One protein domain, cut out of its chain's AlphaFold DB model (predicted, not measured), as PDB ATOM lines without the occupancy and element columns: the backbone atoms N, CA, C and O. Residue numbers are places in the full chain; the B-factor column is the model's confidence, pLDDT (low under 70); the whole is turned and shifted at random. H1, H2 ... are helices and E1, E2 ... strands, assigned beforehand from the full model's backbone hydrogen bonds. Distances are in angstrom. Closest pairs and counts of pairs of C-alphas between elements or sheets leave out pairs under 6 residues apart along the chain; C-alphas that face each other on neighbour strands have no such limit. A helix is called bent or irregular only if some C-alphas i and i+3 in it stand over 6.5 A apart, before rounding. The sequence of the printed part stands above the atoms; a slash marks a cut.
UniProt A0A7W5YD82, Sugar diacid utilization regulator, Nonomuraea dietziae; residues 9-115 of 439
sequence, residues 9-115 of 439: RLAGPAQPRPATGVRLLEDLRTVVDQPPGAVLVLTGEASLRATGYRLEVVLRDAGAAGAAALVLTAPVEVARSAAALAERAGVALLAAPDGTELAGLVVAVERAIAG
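This is residues 9 to 115 of the 439 residues of the protein "Sugar diacid utilization regulator" of Nonomuraea dietziae (UniProt A0A7W5YD82). A twisted sheet of five strands stands between helices: H3 and H4, side by side, cover one face, while H5 covers the other face along the edge strand E2. H1 packs on H3 at the E2 side, and H2 sits by the end of E4 at Leu 72. The printed part has 107 residues with five named helices and five named strands, in the order E1 E2 H1 E3 H2 H3 E4 H4 E5 H5. The sheet's order is E1 E5 E4 E3 E2, mixed, with E1 alone antiparallel to its neighbour, and the class is mixed, helices and strands. The whole is compact, with a radius of gyration of the C-alphas of 12.2 A, rounded, spanning 33 by 27 by 24 A.

The sheet holds E1, residues 9 to 11, from C-alpha 9 at (23.107, -1.845, 96.419); E5, residues 92 to 95; E4, residues 69 to 72; E3, residues 38 to 42, 12.2 A long; and E2, residues 21 to 25, 13.2 A. The helices are H1, residues 28 to 33; H2, residues 44 to 49; H3, residues 53 to 64, 16.7 A; H4, residues 80 to 89, 14.0 A; and H5, residues 102 to 114, 18.1 A, ending at C-alpha 114 at (15.404, 2.664, 114.842). H1 is irregular, but only just: C-alphas 29 and 32 are 7.0 A apart.

E1 is antiparallel to E5, with N 10 and O 93 at 2.8 A. E5 is parallel to E4, with N 70 and O 92 at 2.8 A. E4 is parallel to E3, with N 40 and O 69 at 2.8 A. E3 is parallel to E2, with N 39 and O 21 at 2.8 A. Three strand-helix-strand units, two parallel neighbour strands with helices between, have right-handed crossovers: E2, H1, E3; E3, H2 H3, E4; and E4, H4, E5. There are three layers, helices on both faces of the sheet: H3 and H4 on one, H5 on the other. H3 is over E4 at a height over the sheet of 9.9 A. H4 is over E1 at 7.9 A. H5 is over E2 at 8.5 A, along the strands; the closest C-alphas are those of Val 22 and Glu 110, 6.3 A. H2, on the same face as H3, is over none of the strands. H1 only grazes the sheet. H3 and H4 touch at Gly 63 and Ala 89, C-alphas 4.6 A apart, at a shallow tilt of 12 degrees, the same way. H1 and H3 touch at Val 32 and Asp 61, C-alphas 5.2 A apart. H3 and H5 are apart. Each O i to N i+4 pair is within hydrogen-bond range in H2, H3, H4 and H5; H1 has 0 of 2, and 2 of 3 O i to N i+3 pairs.

The two C-alphas farthest apart, those of Tyr 53 and Gly 115, are 35.4 A apart. The printed part has no cut, and no link is long. The mean pLDDT of the printed part is 89.9; residues 114 to 115 are under 70.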
ATOM      1  N   ARG A   9      23.840  -2.754  97.308       91.94
ATOM      2  CA  ARG A   9      23.107  -1.845  96.419       91.94
ATOM      3  C   ARG A   9      23.223  -2.293  94.961       91.94
ATOM      4  O   ARG A   9      24.328  -2.442  94.447       91.94
ATOM      5  N   LEU A  10      22.080  -2.469  94.303       92.56
ATOM      6  CA  LEU A  10      21.981  -2.816  92.884       92.56
ATOM      7  C   LEU A  10      21.700  -1.585  92.014       92.56
ATOM      8  O   LEU A  10      22.317  -1.426  90.967       92.56
ATOM      9  N   ALA A  11      20.773  -0.721  92.443       93.38
ATOM     10  CA  ALA A  11      20.379   0.497  91.729       93.38
ATOM     11  C   ALA A  11      19.638   1.477  92.660       93.38
ATOM     12  O   ALA A  11      19.423   1.187  93.837       93.38
ATOM     13  N   GLY A  12      19.235   2.636  92.137       91.19
ATOM     14  CA  GLY A  12      18.391   3.603  92.845       91.19
ATOM     15  C   GLY A  12      19.058   4.964  93.047       91.19
ATOM     16  O   GLY A  12      20.224   5.138  92.688       91.19
ATOM     17  N   PRO A  13      18.344   5.942  93.624       88.50
ATOM     18  CA  PRO A  13      18.768   7.343  93.670       88.50
ATOM     19  C   PRO A  13      20.029   7.557  94.518       88.50
ATOM     20  O   PRO A  13      20.254   6.864  95.510       88.50
ATOM     21  N   ALA A  14      20.859   8.546  94.168       79.25
ATOM     22  CA  ALA A  14      22.055   8.902  94.948       79.25
ATOM     23  C   ALA A  14      21.726   9.249  96.416       79.25
ATOM     24  O   ALA A  14      22.495   8.903  97.308       79.25
ATOM     25  N   GLN A  15      20.562   9.863  96.650       79.69
ATOM     26  CA  GLN A  15      20.000  10.146  97.969       79.69
ATOM     27  C   GLN A  15      18.623   9.467  98.078       79.69
ATOM     28  O   GLN A  15      17.652   9.974  97.513       79.69
ATOM     29  N   PRO A  16      18.526   8.290  98.720       75.06
ATOM     30  CA  PRO A  16      17.248   7.619  98.923       75.06
ATOM     31  C   PRO A  16      16.385   8.342  99.964       75.06
ATOM     32  O   PRO A  16      16.885   9.103 100.795       75.06
ATOM     33  N   ARG A  17      15.073   8.093  99.918       83.88
ATOM     34  CA  ARG A  17      14.120   8.601 100.916       83.88
ATOM     35  C   ARG A  17      14.452   8.040 102.310       83.88
ATOM     36  O   ARG A  17      14.947   6.913 102.395       83.88
ATOM     37  N   PRO A  18      14.167   8.778 103.399       81.75
ATOM     38  CA  PRO A  18      14.366   8.268 104.750       81.75
ATOM     39  C   PRO A  18      13.482   7.041 104.996       81.75
ATOM     40  O   PRO A  18      12.285   7.055 104.705       81.75
ATOM     41  N   ALA A  19      14.090   5.983 105.528       86.19
ATOM     42  CA  ALA A  19      13.385   4.767 105.903       86.19
ATOM     43  C   ALA A  19      12.689   4.950 107.259       86.19
ATOM     44  O   ALA A  19      13.302   5.426 108.211       86.19
ATOM     45  N   THR A  20      11.417   4.565 107.349       81.31
ATOM     46  CA  THR A  20      10.570   4.751 108.544       81.31
ATOM     47  C   THR A  20      10.052   3.436 109.127       81.31
ATOM     48  O   THR A  20       9.554   3.417 110.251       81.31
ATOM     49  N   GLY A  21      10.187   2.326 108.398       83.88
ATOM     50  CA  GLY A  21       9.794   0.994 108.853       83.88
ATOM     51  C   GLY A  21      10.082  -0.091 107.819       83.88
ATOM     52  O   GLY A  21      10.522   0.201 106.708       83.88
ATOM     53  N   VAL A  22       9.820  -1.350 108.179       91.94
ATOM     54  CA  VAL A  22      10.081  -2.531 107.336       91.94
ATOM     55  C   VAL A  22       8.784  -3.287 107.054       91.94
ATOM     56  O   VAL A  22       7.885  -3.342 107.899       91.94
ATOM     57  N   ARG A  23       8.652  -3.852 105.850       93.56
ATOM     58  CA  ARG A  23       7.509  -4.680 105.436       93.56
ATOM     59  C   ARG A  23       7.997  -5.912 104.691       93.56
ATOM     60  O   ARG A  23       8.724  -5.780 103.714       93.56
ATOM     61  N   LEU A  24       7.590  -7.095 105.143       94.44
ATOM     62  CA  LEU A  24       7.847  -8.354 104.446       94.44
ATOM     63  C   LEU A  24       6.706  -8.623 103.459       94.44
ATOM     64  O   LEU A  24       5.547  -8.648 103.872       94.44
ATOM     65  N   LEU A  25       7.024  -8.826 102.180       94.31
ATOM     66  CA  LEU A  25       6.039  -9.001 101.113       94.31
ATOM     67  C   LEU A  25       6.214 -10.337 100.386       94.31
ATOM     68  O   LEU A  25       7.276 -10.626  99.837       94.31
ATOM     69  N   GLU A  26       5.127 -11.104 100.332       93.12
ATOM     70  CA  GLU A  26       4.997 -12.327  99.524       93.12
ATOM     71  C   GLU A  26       4.224 -12.063  98.215       93.12
ATOM     72  O   GLU A  26       4.534 -12.619  97.162       93.12
ATOM     73  N   ASP A  27       3.223 -11.177  98.255       93.81
ATOM     74  CA  ASP A  27       2.394 -10.831  97.098       93.81
ATOM     75  C   ASP A  27       2.768  -9.455  96.537       93.81
ATOM     76  O   ASP A  27       2.503  -8.419  97.149       93.81
ATOM     77  N   LEU A  28       3.332  -9.445  95.327       93.06
ATOM     78  CA  LEU A  28       3.770  -8.236  94.623       93.06
ATOM     79  C   LEU A  28       2.634  -7.235  94.359       93.06
ATOM     80  O   LEU A  28       2.899  -6.053  94.179       93.06
ATOM     81  N   ARG A  29       1.371  -7.679  94.360       91.81
ATOM     82  CA  ARG A  29       0.208  -6.798  94.153       91.81
ATOM     83  C   ARG A  29      -0.039  -5.852  95.326       91.81
ATOM     84  O   ARG A  29      -0.695  -4.840  95.143       91.81
ATOM     85  N   THR A  30       0.497  -6.167  96.504       92.06
ATOM     86  CA  THR A  30       0.307  -5.381  97.738       92.06
ATOM     87  C   THR A  30       1.310  -4.237  97.889       92.06
ATOM     88  O   THR A  30       1.273  -3.499  98.870       92.06
ATOM     89  N   VAL A  31       2.231  -4.079  96.933       93.06
ATOM     90  CA  VAL A  31       3.287  -3.055  96.964       93.06
ATOM     91  C   VAL A  31       2.706  -1.638  96.951       93.06
ATOM     92  O   VAL A  31       3.238  -0.754  97.617       93.06
ATOM     93  N   VAL A  32       1.595  -1.436  96.240       91.69
ATOM     94  CA  VAL A  32       0.888  -0.149  96.161       91.69
ATOM     95  C   VAL A  32       0.279   0.287  97.502       91.69
ATOM     96  O   VAL A  32       0.145   1.482  97.746       91.69
ATOM     97  N   ASP A  33      -0.017  -0.659  98.396       90.38
ATOM     98  CA  ASP A  33      -0.708  -0.402  99.669       90.38
ATOM     99  C   ASP A  33       0.255  -0.115 100.837       90.38
ATOM    100  O   ASP A  33      -0.151  -0.042 102.000       90.38
ATOM    101  N   GLN A  34       1.556   0.004 100.562       88.88
ATOM    102  CA  GLN A  34       2.571   0.154 101.601       88.88
ATOM    103  C   GLN A  34       2.691   1.608 102.078       88.88
ATOM    104  O   GLN A  34       2.541   2.536 101.283       88.88
ATOM    105  N   PRO A  35       2.991   1.839 103.370       87.75
ATOM    106  CA  PRO A  35       3.148   3.193 103.880       87.75
ATOM    107  C   PRO A  35       4.397   3.877 103.285       87.75
ATOM    108  O   PRO A  35       5.422   3.214 103.074       87.75
ATOM    109  N   PRO A  36       4.364   5.208 103.086       89.00
ATOM    110  CA  PRO A  36       5.531   5.968 102.650       89.00
ATOM    111  C   PRO A  36       6.734   5.777 103.584       89.00
ATOM    112  O   PRO A  36       6.592   5.719 104.807       89.00
ATOM    113  N   GLY A  37       7.934   5.697 103.009       87.12
ATOM    114  CA  GLY A  37       9.183   5.471 103.743       87.12
ATOM    115  C   GLY A  37       9.446   4.011 104.134       87.12
ATOM    116  O   GLY A  37      10.460   3.729 104.770       87.12
ATOM    117  N   ALA A  38       8.591   3.058 103.744       92.88
ATOM    118  CA  ALA A  38       8.830   1.644 104.024       92.88
ATOM    119  C   ALA A  38      10.027   1.073 103.240       92.88
ATOM    120  O   ALA A  38      10.229   1.373 102.059       92.88
ATOM    121  N   VAL A  39      10.787   0.194 103.896       95.44
ATOM    122  CA  VAL A  39      11.720  -0.746 103.264       95.44
ATOM    123  C   VAL A  39      10.971  -2.048 103.005       95.44
ATOM    124  O   VAL A  39      10.561  -2.741 103.938       95.44
ATOM    125  N   LEU A  40      10.767  -2.364 101.729       96.81
ATOM    126  CA  LEU A  40      10.015  -3.529 101.281       96.81
ATOM    127  C   LEU A  40      10.969  -4.707 101.092       96.81
ATOM    128  O   LEU A  40      11.813  -4.683 100.202       96.81
ATOM    129  N   VAL A  41      10.844  -5.740 101.914       96.25
ATOM    130  CA  VAL A  41      11.631  -6.973 101.822       96.25
ATOM    131  C   VAL A  41      10.788  -8.017 101.108       96.25
ATOM    132  O   VAL A  41       9.782  -8.472 101.647       96.25
ATOM    133  N   LEU A  42      11.175  -8.392  99.890       95.50
ATOM    134  CA  LEU A  42      10.507  -9.475  99.177       95.50
ATOM    135  C   LEU A  42      10.975 -10.817  99.735       95.50
ATOM    136  O   LEU A  42      12.167 -10.994  99.989       95.50
ATOM    137  N   THR A  43      10.071 -11.781  99.890       93.94
ATOM    138  CA  THR A  43      10.464 -13.172 100.166       93.94
ATOM    139  C   THR A  43      11.239 -13.770  98.987       93.94
ATOM    140  O   THR A  43      11.301 -13.183  97.901       93.94
ATOM    141  N   GLY A  44      11.850 -14.942  99.179       91.69
ATOM    142  CA  GLY A  44      12.617 -15.598  98.118       91.69
ATOM    143  C   GLY A  44      11.760 -15.896  96.882       91.69
ATOM    144  O   GLY A  44      12.146 -15.564  95.761       91.69
ATOM    145  N   GLU A  45      10.553 -16.435  97.081       91.69
ATOM    146  CA  GLU A  45       9.609 -16.684  95.986       91.69
ATOM    147  C   GLU A  45       9.136 -15.390  95.316       91.69
ATOM    148  O   GLU A  45       9.125 -15.302  94.084       91.69
ATOM    149  N   ALA A  46       8.790 -14.366  96.102       94.12
ATOM    150  CA  ALA A  46       8.386 -13.068  95.568       94.12
ATOM    151  C   ALA A  46       9.513 -12.408  94.757       94.12
ATOM    152  O   ALA A  46       9.256 -11.863  93.683       94.12
ATOM    153  N   SER A  47      10.760 -12.523  95.218       94.31
ATOM    154  CA  SER A  47      11.951 -12.023  94.523       94.31
ATOM    155  C   SER A  47      12.130 -12.710  93.167       94.31
ATOM    156  O   SER A  47      12.256 -12.032  92.153       94.31
ATOM    157  N   LEU A  48      12.043 -14.044  93.107       92.25
ATOM    158  CA  LEU A  48      12.144 -14.795  91.845       92.25
ATOM    159  C   LEU A  48      11.011 -14.457  90.858       92.25
ATOM    160  O   LEU A  48      11.209 -14.469  89.640       92.25
ATOM    161  N   ARG A  49       9.819 -14.118  91.367       93.31
ATOM    162  CA  ARG A  49       8.685 -13.648  90.548       93.31
ATOM    163  C   ARG A  49       8.847 -12.197  90.085       93.31
ATOM    164  O   ARG A  49       8.259 -11.830  89.064       93.31
ATOM    165  N   ALA A  50       9.622 -11.390  90.804       91.31
ATOM    166  CA  ALA A  50       9.943 -10.002  90.488       91.31
ATOM    167  C   ALA A  50      11.142  -9.914  89.526       91.31
ATOM    168  O   ALA A  50      12.171  -9.322  89.836       91.31
ATOM    169  N   THR A  51      11.008 -10.505  88.337       90.38
ATOM    170  CA  THR A  51      12.025 -10.514  87.271       90.38
ATOM    171  C   THR A  51      11.502  -9.837  85.998       90.38
ATOM    172  O   THR A  51      10.291  -9.769  85.754       90.38
ATOM    173  N   GLY A  52      12.409  -9.298  85.175       90.19
ATOM    174  CA  GLY A  52      12.066  -8.634  83.910       90.19
ATOM    175  C   GLY A  52      11.027  -7.517  84.079       90.19
ATOM    176  O   GLY A  52      11.128  -6.694  84.987       90.19
ATOM    177  N   TYR A  53       9.987  -7.515  83.238       92.50
ATOM    178  CA  TYR A  53       8.906  -6.518  83.293       92.50
ATOM    179  C   TYR A  53       8.198  -6.456  84.659       92.50
ATOM    180  O   TYR A  53       7.763  -5.387  85.082       92.50
ATOM    181  N   ARG A  54       8.095  -7.575  85.391       93.19
ATOM    182  CA  ARG A  54       7.434  -7.584  86.706       93.19
ATOM    183  C   ARG A  54       8.215  -6.795  87.750       93.19
ATOM    184  O   ARG A  54       7.595  -6.123  88.566       93.19
ATOM    185  N   LEU A  55       9.548  -6.829  87.696       95.06
ATOM    186  CA  LEU A  55      10.384  -5.992  88.558       95.06
ATOM    187  C   LEU A  55      10.137  -4.506  88.288       95.06
ATOM    188  O   LEU A  55      10.050  -3.713  89.218       95.06
ATOM    189  N   GLU A  56       9.988  -4.130  87.017       96.00
ATOM    190  CA  GLU A  56       9.711  -2.743  86.641       96.00
ATOM    191  C   GLU A  56       8.348  -2.266  87.152       96.00
ATOM    192  O   GLU A  56       8.239  -1.147  87.655       96.00
ATOM    193  N   VAL A  57       7.316  -3.113  87.081       95.62
ATOM    194  CA  VAL A  57       6.000  -2.813  87.668       95.62
ATOM    195  C   VAL A  57       6.119  -2.611  89.178       95.62
ATOM    196  O   VAL A  57       5.707  -1.572  89.682       95.62
ATOM    197  N   VAL A  58       6.785  -3.529  89.886       96.25
ATOM    198  CA  VAL A  58       6.984  -3.428  91.341       96.25
ATOM    199  C   VAL A  58       7.744  -2.160  91.728       96.25
ATOM    200  O   VAL A  58       7.369  -1.493  92.686       96.25
ATOM    201  N   LEU A  59       8.791  -1.785  90.989       96.38
ATOM    202  CA  LEU A  59       9.547  -0.554  91.245       96.38
ATOM    203  C   LEU A  59       8.706   0.704  91.017       96.38
ATOM    204  O   LEU A  59       8.831   1.673  91.769       96.38
ATOM    205  N   ARG A  60       7.843   0.698  89.996       96.12
ATOM    206  CA  ARG A  60       6.907   1.797  89.738       96.12
ATOM    207  C   ARG A  60       5.896   1.929  90.872       96.12
ATOM    208  O   ARG A  60       5.706   3.036  91.371       96.12
ATOM    209  N   ASP A  61       5.305   0.815  91.288       96.69
ATOM    210  CA  ASP A  61       4.295   0.782  92.346       96.69
ATOM    211  C   ASP A  61       4.911   1.172  93.696       96.69
ATOM    212  O   ASP A  61       4.354   2.003  94.410       96.69
ATOM    213  N   ALA A  62       6.116   0.682  94.005       96.12
ATOM    214  CA  ALA A  62       6.867   1.068  95.200       96.12
ATOM    215  C   ALA A  62       7.207   2.568  95.194       96.12
ATOM    216  O   ALA A  62       7.096   3.247  96.216       96.12
ATOM    217  N   GLY A  63       7.586   3.107  94.031       95.50
ATOM    218  CA  GLY A  63       7.838   4.534  93.850       95.50
ATOM    219  C   GLY A  63       6.604   5.387  94.123       95.50
ATOM    220  O   GLY A  63       6.708   6.388  94.844       95.50
ATOM    221  N   ALA A  64       5.453   4.965  93.586       94.88
ATOM    222  CA  ALA A  64       4.155   5.608  93.771       94.88
ATOM    223  C   ALA A  64       3.665   5.540  95.227       94.88
ATOM    224  O   ALA A  64       3.172   6.541  95.740       94.88
ATOM    225  N   ALA A  65       3.881   4.412  95.909       94.06
ATOM    226  CA  ALA A  65       3.565   4.224  97.328       94.06
ATOM    227  C   ALA A  65       4.498   5.000  98.279       94.06
ATOM    228  O   ALA A  65       4.283   5.044  99.488       94.06
ATOM    229  N   GLY A  66       5.556   5.632  97.763       94.06
ATOM    230  CA  GLY A  66       6.474   6.393  98.603       94.06
ATOM    231  C   GLY A  66       7.564   5.548  99.271       94.06
ATOM    232  O   GLY A  66       8.204   6.044 100.196       94.06
ATOM    233  N   ALA A  67       7.792   4.302  98.844       96.00
ATOM    234  CA  ALA A  67       8.765   3.405  99.469       96.00
ATOM    235  C   ALA A  67      10.194   3.977  99.428       96.00
ATOM    236  O   ALA A  67      10.572   4.688  98.489       96.00
ATOM    237  N   ALA A  68      10.988   3.656 100.452       94.06
ATOM    238  CA  ALA A  68      12.390   4.062 100.552       94.06
ATOM    239  C   ALA A  68      13.319   3.084  99.821       94.06
ATOM    240  O   ALA A  68      14.246   3.499  99.119       94.06
ATOM    241  N   ALA A  69      13.052   1.782  99.956       96.38
ATOM    242  CA  ALA A  69      13.854   0.733  99.341       96.38
ATOM    243  C   ALA A  69      13.043  -0.536  99.043       96.38
ATOM    244  O   ALA A  69      12.043  -0.813  99.707       96.38
ATOM    245  N   LEU A  70      13.523  -1.319  98.077       96.69
ATOM    246  CA  LEU A  70      13.079  -2.671  97.748       96.69
ATOM    247  C   LEU A  70      14.272  -3.626  97.887       96.69
ATOM    248  O   LEU A  70      15.308  -3.416  97.255       96.69
ATOM    249  N   VAL A  71      14.129  -4.668  98.702       96.25
ATOM    250  CA  VAL A  71      15.169  -5.661  98.993       96.25
ATOM    251  C   VAL A  71      14.794  -6.995  98.358       96.25
ATOM    252  O   VAL A  71      13.765  -7.584  98.692       96.25
ATOM    253  N   LEU A  72      15.646  -7.471  97.452       95.06
ATOM    254  CA  LEU A  72      15.552  -8.785  96.824       95.06
ATOM    255  C   LEU A  72      16.315  -9.803  97.673       95.06
ATOM    256  O   LEU A  72      17.478  -9.578  98.007       95.06
ATOM    257  N   THR A  73      15.674 -10.918  98.014       93.50
ATOM    258  CA  THR A  73      16.256 -11.981  98.861       93.50
ATOM    259  C   THR A  73      16.568 -13.264  98.090       93.50
ATOM    260  O   THR A  73      16.967 -14.266  98.675       93.50
ATOM    261  N   ALA A  74      16.416 -13.218  96.765       89.69
ATOM    262  CA  ALA A  74      16.846 -14.252  95.834       89.69
ATOM    263  C   ALA A  74      17.688 -13.624  94.709       89.69
ATOM    264  O   ALA A  74      17.506 -12.438  94.402       89.69
ATOM    265  N   PRO A  75      18.574 -14.400  94.059       86.62
ATOM    266  CA  PRO A  75      19.382 -13.911  92.951       86.62
ATOM    267  C   PRO A  75      18.490 -13.578  91.750       86.62
ATOM    268  O   PRO A  75      17.939 -14.452  91.085       86.62
ATOM    269  N   VAL A  76      18.356 -12.282  91.480       87.00
ATOM    270  CA  VAL A  76      17.551 -11.726  90.390       87.00
ATOM    271  C   VAL A  76      18.450 -10.867  89.516       87.00
ATOM    272  O   VAL A  76      19.148  -9.976  90.003       87.00
ATOM    273  N   GLU A  77      18.422 -11.117  88.210       88.69
ATOM    274  CA  GLU A  77      19.136 -10.290  87.247       88.69
ATOM    275  C   GLU A  77      18.393  -8.962  87.039       88.69
ATOM    276  O   GLU A  77      17.223  -8.931  86.648       88.69
ATOM    277  N   VAL A  78      19.077  -7.848  87.310       91.56
ATOM    278  CA  VAL A  78      18.510  -6.504  87.161       91.56
ATOM    279  C   VAL A  78      18.945  -5.910  85.828       91.56
ATOM    280  O   VAL A  78      20.099  -5.523  85.643       91.56
ATOM    281  N   ALA A  79      17.996  -5.803  84.899       92.50
ATOM    282  CA  ALA A  79      18.207  -5.127  83.625       92.50
ATOM    283  C   ALA A  79      18.471  -3.621  83.822       92.50
ATOM    284  O   ALA A  79      17.968  -2.998  84.760       92.50
ATOM    285  N   ARG A  80      19.201  -2.995  82.885       93.06
ATOM    286  CA  ARG A  80      19.493  -1.545  82.931       93.06
ATOM    287  C   ARG A  80      18.230  -0.681  82.988       93.06
ATOM    288  O   ARG A  80      18.249   0.371  83.618       93.06
ATOM    289  N   SER A  81      17.145  -1.117  82.349       93.56
ATOM    290  CA  SER A  81      15.849  -0.430  82.370       93.56
ATOM    291  C   SER A  81      15.226  -0.417  83.767       93.56
ATOM    292  O   SER A  81      14.797   0.639  84.226       93.56
ATOM    293  N   ALA A  82      15.262  -1.544  84.484       94.38
ATOM    294  CA  ALA A  82      14.811  -1.635  85.870       94.38
ATOM    295  C   ALA A  82      15.681  -0.785  86.809       94.38
ATOM    296  O   ALA A  82      15.151  -0.074  87.660       94.38
ATOM    297  N   ALA A  83      17.004  -0.780  86.615       93.75
ATOM    298  CA  ALA A  83      17.908   0.082  87.379       93.75
ATOM    299  C   ALA A  83      17.606   1.580  87.173       93.75
ATOM    300  O   ALA A  83      17.459   2.324  88.143       93.75
ATOM    301  N   ALA A  84      17.427   2.008  85.917       94.38
ATOM    302  CA  ALA A  84      17.048   3.382  85.583       94.38
ATOM    303  C   ALA A  84      15.654   3.750  86.123       94.38
ATOM    304  O   ALA A  84      15.408   4.894  86.511       94.38
ATOM    305  N   LEU A  85      14.726   2.790  86.171       95.81
ATOM    306  CA  LEU A  85      13.411   3.005  86.762       95.81
ATOM    307  C   LEU A  85      13.489   3.165  88.282       95.81
ATOM    308  O   LEU A  85      12.828   4.054  88.802       95.81
ATOM    309  N   ALA A  86      14.312   2.376  88.980       95.00
ATOM    310  CA  ALA A  86      14.541   2.529  90.418       95.00
ATOM    311  C   ALA A  86      15.063   3.938  90.761       95.00
ATOM    312  O   ALA A  86      14.576   4.577  91.695       95.00
ATOM    313  N   GLU A  87      15.993   4.466  89.957       94.62
ATOM    314  CA  GLU A  87      16.482   5.846  90.079       94.62
ATOM    315  C   GLU A  87      15.370   6.879  89.872       94.62
ATOM    316  O   GLU A  87      15.176   7.751  90.719       94.62
ATOM    317  N   ARG A  88      14.599   6.761  88.784       94.06
ATOM    318  CA  ARG A  88      13.496   7.687  88.465       94.06
ATOM    319  C   ARG A  88      12.349   7.630  89.473       94.06
ATOM    320  O   ARG A  88      11.716   8.649  89.725       94.06
ATOM    321  N   ALA A  89      12.068   6.448  90.012       93.62
ATOM    322  CA  ALA A  89      11.039   6.214  91.019       93.62
ATOM    323  C   ALA A  89      11.482   6.647  92.429       93.62
ATOM    324  O   ALA A  89      10.644   6.768  93.322       93.62
ATOM    325  N   GLY A  90      12.781   6.891  92.632       94.06
ATOM    326  CA  GLY A  90      13.342   7.280  93.923       94.06
ATOM    327  C   GLY A  90      13.402   6.141  94.945       94.06
ATOM    328  O   GLY A  90      13.386   6.414  96.143       94.06
ATOM    329  N   VAL A  91      13.467   4.885  94.490       96.50
ATOM    330  CA  VAL A  91      13.489   3.685  95.343       96.50
ATOM    331  C   VAL A  91      14.873   3.045  95.275       96.50
ATOM    332  O   VAL A  91      15.366   2.739  94.189       96.50
ATOM    333  N   ALA A  92      15.521   2.827  96.421       96.44
ATOM    334  CA  ALA A  92      16.777   2.076  96.455       96.44
ATOM    335  C   ALA A  92      16.516   0.585  96.202       96.44
ATOM    336  O   ALA A  92      15.730  -0.034  96.914       96.44
ATOM    337  N   LEU A  93      17.186  -0.005  95.214       96.00
ATOM    338  CA  LEU A  93      17.104  -1.437  94.933       96.00
ATOM    339  C   LEU A  93      18.315  -2.144  95.540       96.00
ATOM    340  O   LEU A  93      19.456  -1.866  95.159       96.00
ATOM    341  N   LEU A  94      18.063  -3.052  96.479       95.12
ATOM    342  CA  LEU A  94      19.074  -3.745  97.276       95.12
ATOM    343  C   LEU A  94      18.952  -5.264  97.098       95.12
ATOM    344  O   LEU A  94      17.858  -5.781  96.885       95.12
ATOM    345  N   ALA A  95      20.064  -5.981  97.222       93.00
ATOM    346  CA  ALA A  95      20.107  -7.439  97.296       93.00
ATOM    347  C   ALA A  95      20.617  -7.890  98.661       93.00
ATOM    348  O   ALA A  95      21.665  -7.421  99.113       93.00
ATOM    349  N   ALA A  96      19.903  -8.829  99.273       91.19
ATOM    350  CA  ALA A  96      20.406  -9.591 100.402       91.19
ATOM    351  C   ALA A  96      21.318 -10.736  99.918       91.19
ATOM    352  O   ALA A  96      21.108 -11.249  98.815       91.19
ATOM    353  N   PRO A  97      22.323 -11.145 100.712       84.75
ATOM    354  CA  PRO A  97      23.153 -12.307 100.403       84.75
ATOM    355  C   PRO A  97      22.342 -13.602 100.263       84.75
ATOM    356  O   PRO A  97      21.284 -13.767 100.880       84.75
ATOM    357  N   ASP A  98      22.870 -14.558  99.502       80.81
ATOM    358  CA  ASP A  98      22.242 -15.871  99.353       80.81
ATOM    359  C   ASP A  98      22.148 -16.596 100.707       80.81
ATOM    360  O   ASP A  98      23.079 -16.575 101.514       80.81
ATOM    361  N   GLY A  99      21.008 -17.243 100.966       78.44
ATOM    362  CA  GLY A  99      20.764 -17.959 102.223       78.44
ATOM    363  C   GLY A  99      20.440 -17.065 103.428       78.44
ATOM    364  O   GLY A  99      20.453 -17.549 104.558       78.44
ATOM    365  N   THR A 100      20.140 -15.778 103.214       82.81
ATOM    366  CA  THR A 100      19.724 -14.862 104.290       82.81
ATOM    367  C   THR A 100      18.416 -15.313 104.945       82.81
ATOM    368  O   THR A 100      17.393 -15.484 104.283       82.81
ATOM    369  N   GLU A 101      18.419 -15.444 106.274       86.06
ATOM    370  CA  GLU A 101      17.212 -15.704 107.060       86.06
ATOM    371  C   GLU A 101      16.329 -14.443 107.129       86.06
ATOM    372  O   GLU A 101      16.734 -13.415 107.677       86.06
ATOM    373  N   LEU A 102      15.100 -14.525 106.605       88.31
ATOM    374  CA  LEU A 102      14.190 -13.375 106.474       88.31
ATOM    375  C   LEU A 102      13.868 -12.696 107.812       88.31
ATOM    376  O   LEU A 102      13.876 -11.470 107.891       88.31
ATOM    377  N   ALA A 103      13.618 -13.476 108.869       83.00
ATOM    378  CA  ALA A 103      13.327 -12.931 110.194       83.00
ATOM    379  C   ALA A 103      14.521 -12.135 110.748       83.00
ATOM    380  O   ALA A 103      14.355 -11.023 111.250       83.00
ATOM    381  N   GLY A 104      15.737 -12.671 110.589       79.88
ATOM    382  CA  GLY A 104      16.971 -11.992 110.980       79.88
ATOM    383  C   GLY A 104      17.208 -10.700 110.196       79.88
ATOM    384  O   GLY A 104      17.604  -9.695 110.785       79.88
ATOM    385  N   LEU A 105      16.912 -10.702 108.893       84.94
ATOM    386  CA  LEU A 105      17.022  -9.524 108.036       84.94
ATOM    387  C   LEU A 105      16.038  -8.421 108.441       84.94
ATOM    388  O   LEU A 105      16.453  -7.275 108.595       84.94
ATOM    389  N   VAL A 106      14.761  -8.753 108.653       88.62
ATOM    390  CA  VAL A 106      13.745  -7.772 109.077       88.62
ATOM    391  C   VAL A 106      14.160  -7.107 110.387       88.62
ATOM    392  O   VAL A 106      14.195  -5.881 110.457       88.62
ATOM    393  N   VAL A 107      14.586  -7.892 111.383       80.38
ATOM    394  CA  VAL A 107      15.059  -7.364 112.673       80.38
ATOM    395  C   VAL A 107      16.309  -6.494 112.514       80.38
ATOM    396  O   VAL A 107      16.439  -5.471 113.185       80.38
ATOM    397  N   ALA A 108      17.248  -6.872 111.643       77.38
ATOM    398  CA  ALA A 108      18.457  -6.086 111.402       77.38
ATOM    399  C   ALA A 108      18.143  -4.732 110.745       77.38
ATOM    400  O   ALA A 108      18.690  -3.711 111.162       77.38
ATOM    401  N   VAL A 109      17.236  -4.710 109.764       82.25
ATOM    402  CA  VAL A 109      16.801  -3.475 109.100       82.25
ATOM    403  C   VAL A 109      15.982  -2.606 110.057       82.25
ATOM    404  O   VAL A 109      16.217  -1.404 110.121       82.25
ATOM    405  N   GLU A 110      15.088  -3.185 110.863       81.06
ATOM    406  CA  GLU A 110      14.358  -2.437 111.897       81.06
ATOM    407  C   GLU A 110      15.306  -1.786 112.907       81.06
ATOM    408  O   GLU A 110      15.123  -0.622 113.249       81.06
ATOM    409  N   ARG A 111      16.359  -2.492 113.334       70.44
ATOM    410  CA  ARG A 111      17.393  -1.930 114.218       70.44
ATOM    411  C   ARG A 111      18.189  -0.810 113.557       70.44
ATOM    412  O   ARG A 111      18.447   0.197 114.205       70.44
ATOM    413  N   ALA A 112      18.551  -0.963 112.286       73.25
ATOM    414  CA  ALA A 112      19.243   0.083 111.537       73.25
ATOM    415  C   ALA A 112      18.365   1.336 111.347       73.25
ATOM    416  O   ALA A 112      18.873   2.452 111.384       73.25
ATOM    417  N   ILE A 113      17.048   1.163 111.185       74.00
ATOM    418  CA  ILE A 113      16.082   2.267 111.072       74.00
ATOM    419  C   ILE A 113      15.837   2.939 112.430       74.00
ATOM    420  O   ILE A 113      15.796   4.166 112.511       74.00
ATOM    421  N   ALA A 114      15.668   2.154 113.497       66.69
ATOM    422  CA  ALA A 114      15.404   2.664 114.842       66.69
ATOM    423  C   ALA A 114      16.631   3.345 115.481       66.69
ATOM    424  O   ALA A 114      16.466   4.179 116.374       66.69
ATOM    425  N   GLY A 115      17.839   3.012 115.015       62.47
ATOM    426  CA  GLY A 115      19.094   3.343 115.685       62.47
ATOM    427  C   GLY A 115      19.315   2.453 116.909       62.47
ATOM    428  O   GLY A 115      18.368   1.969 117.540       62.47
TER     429      GLY A 115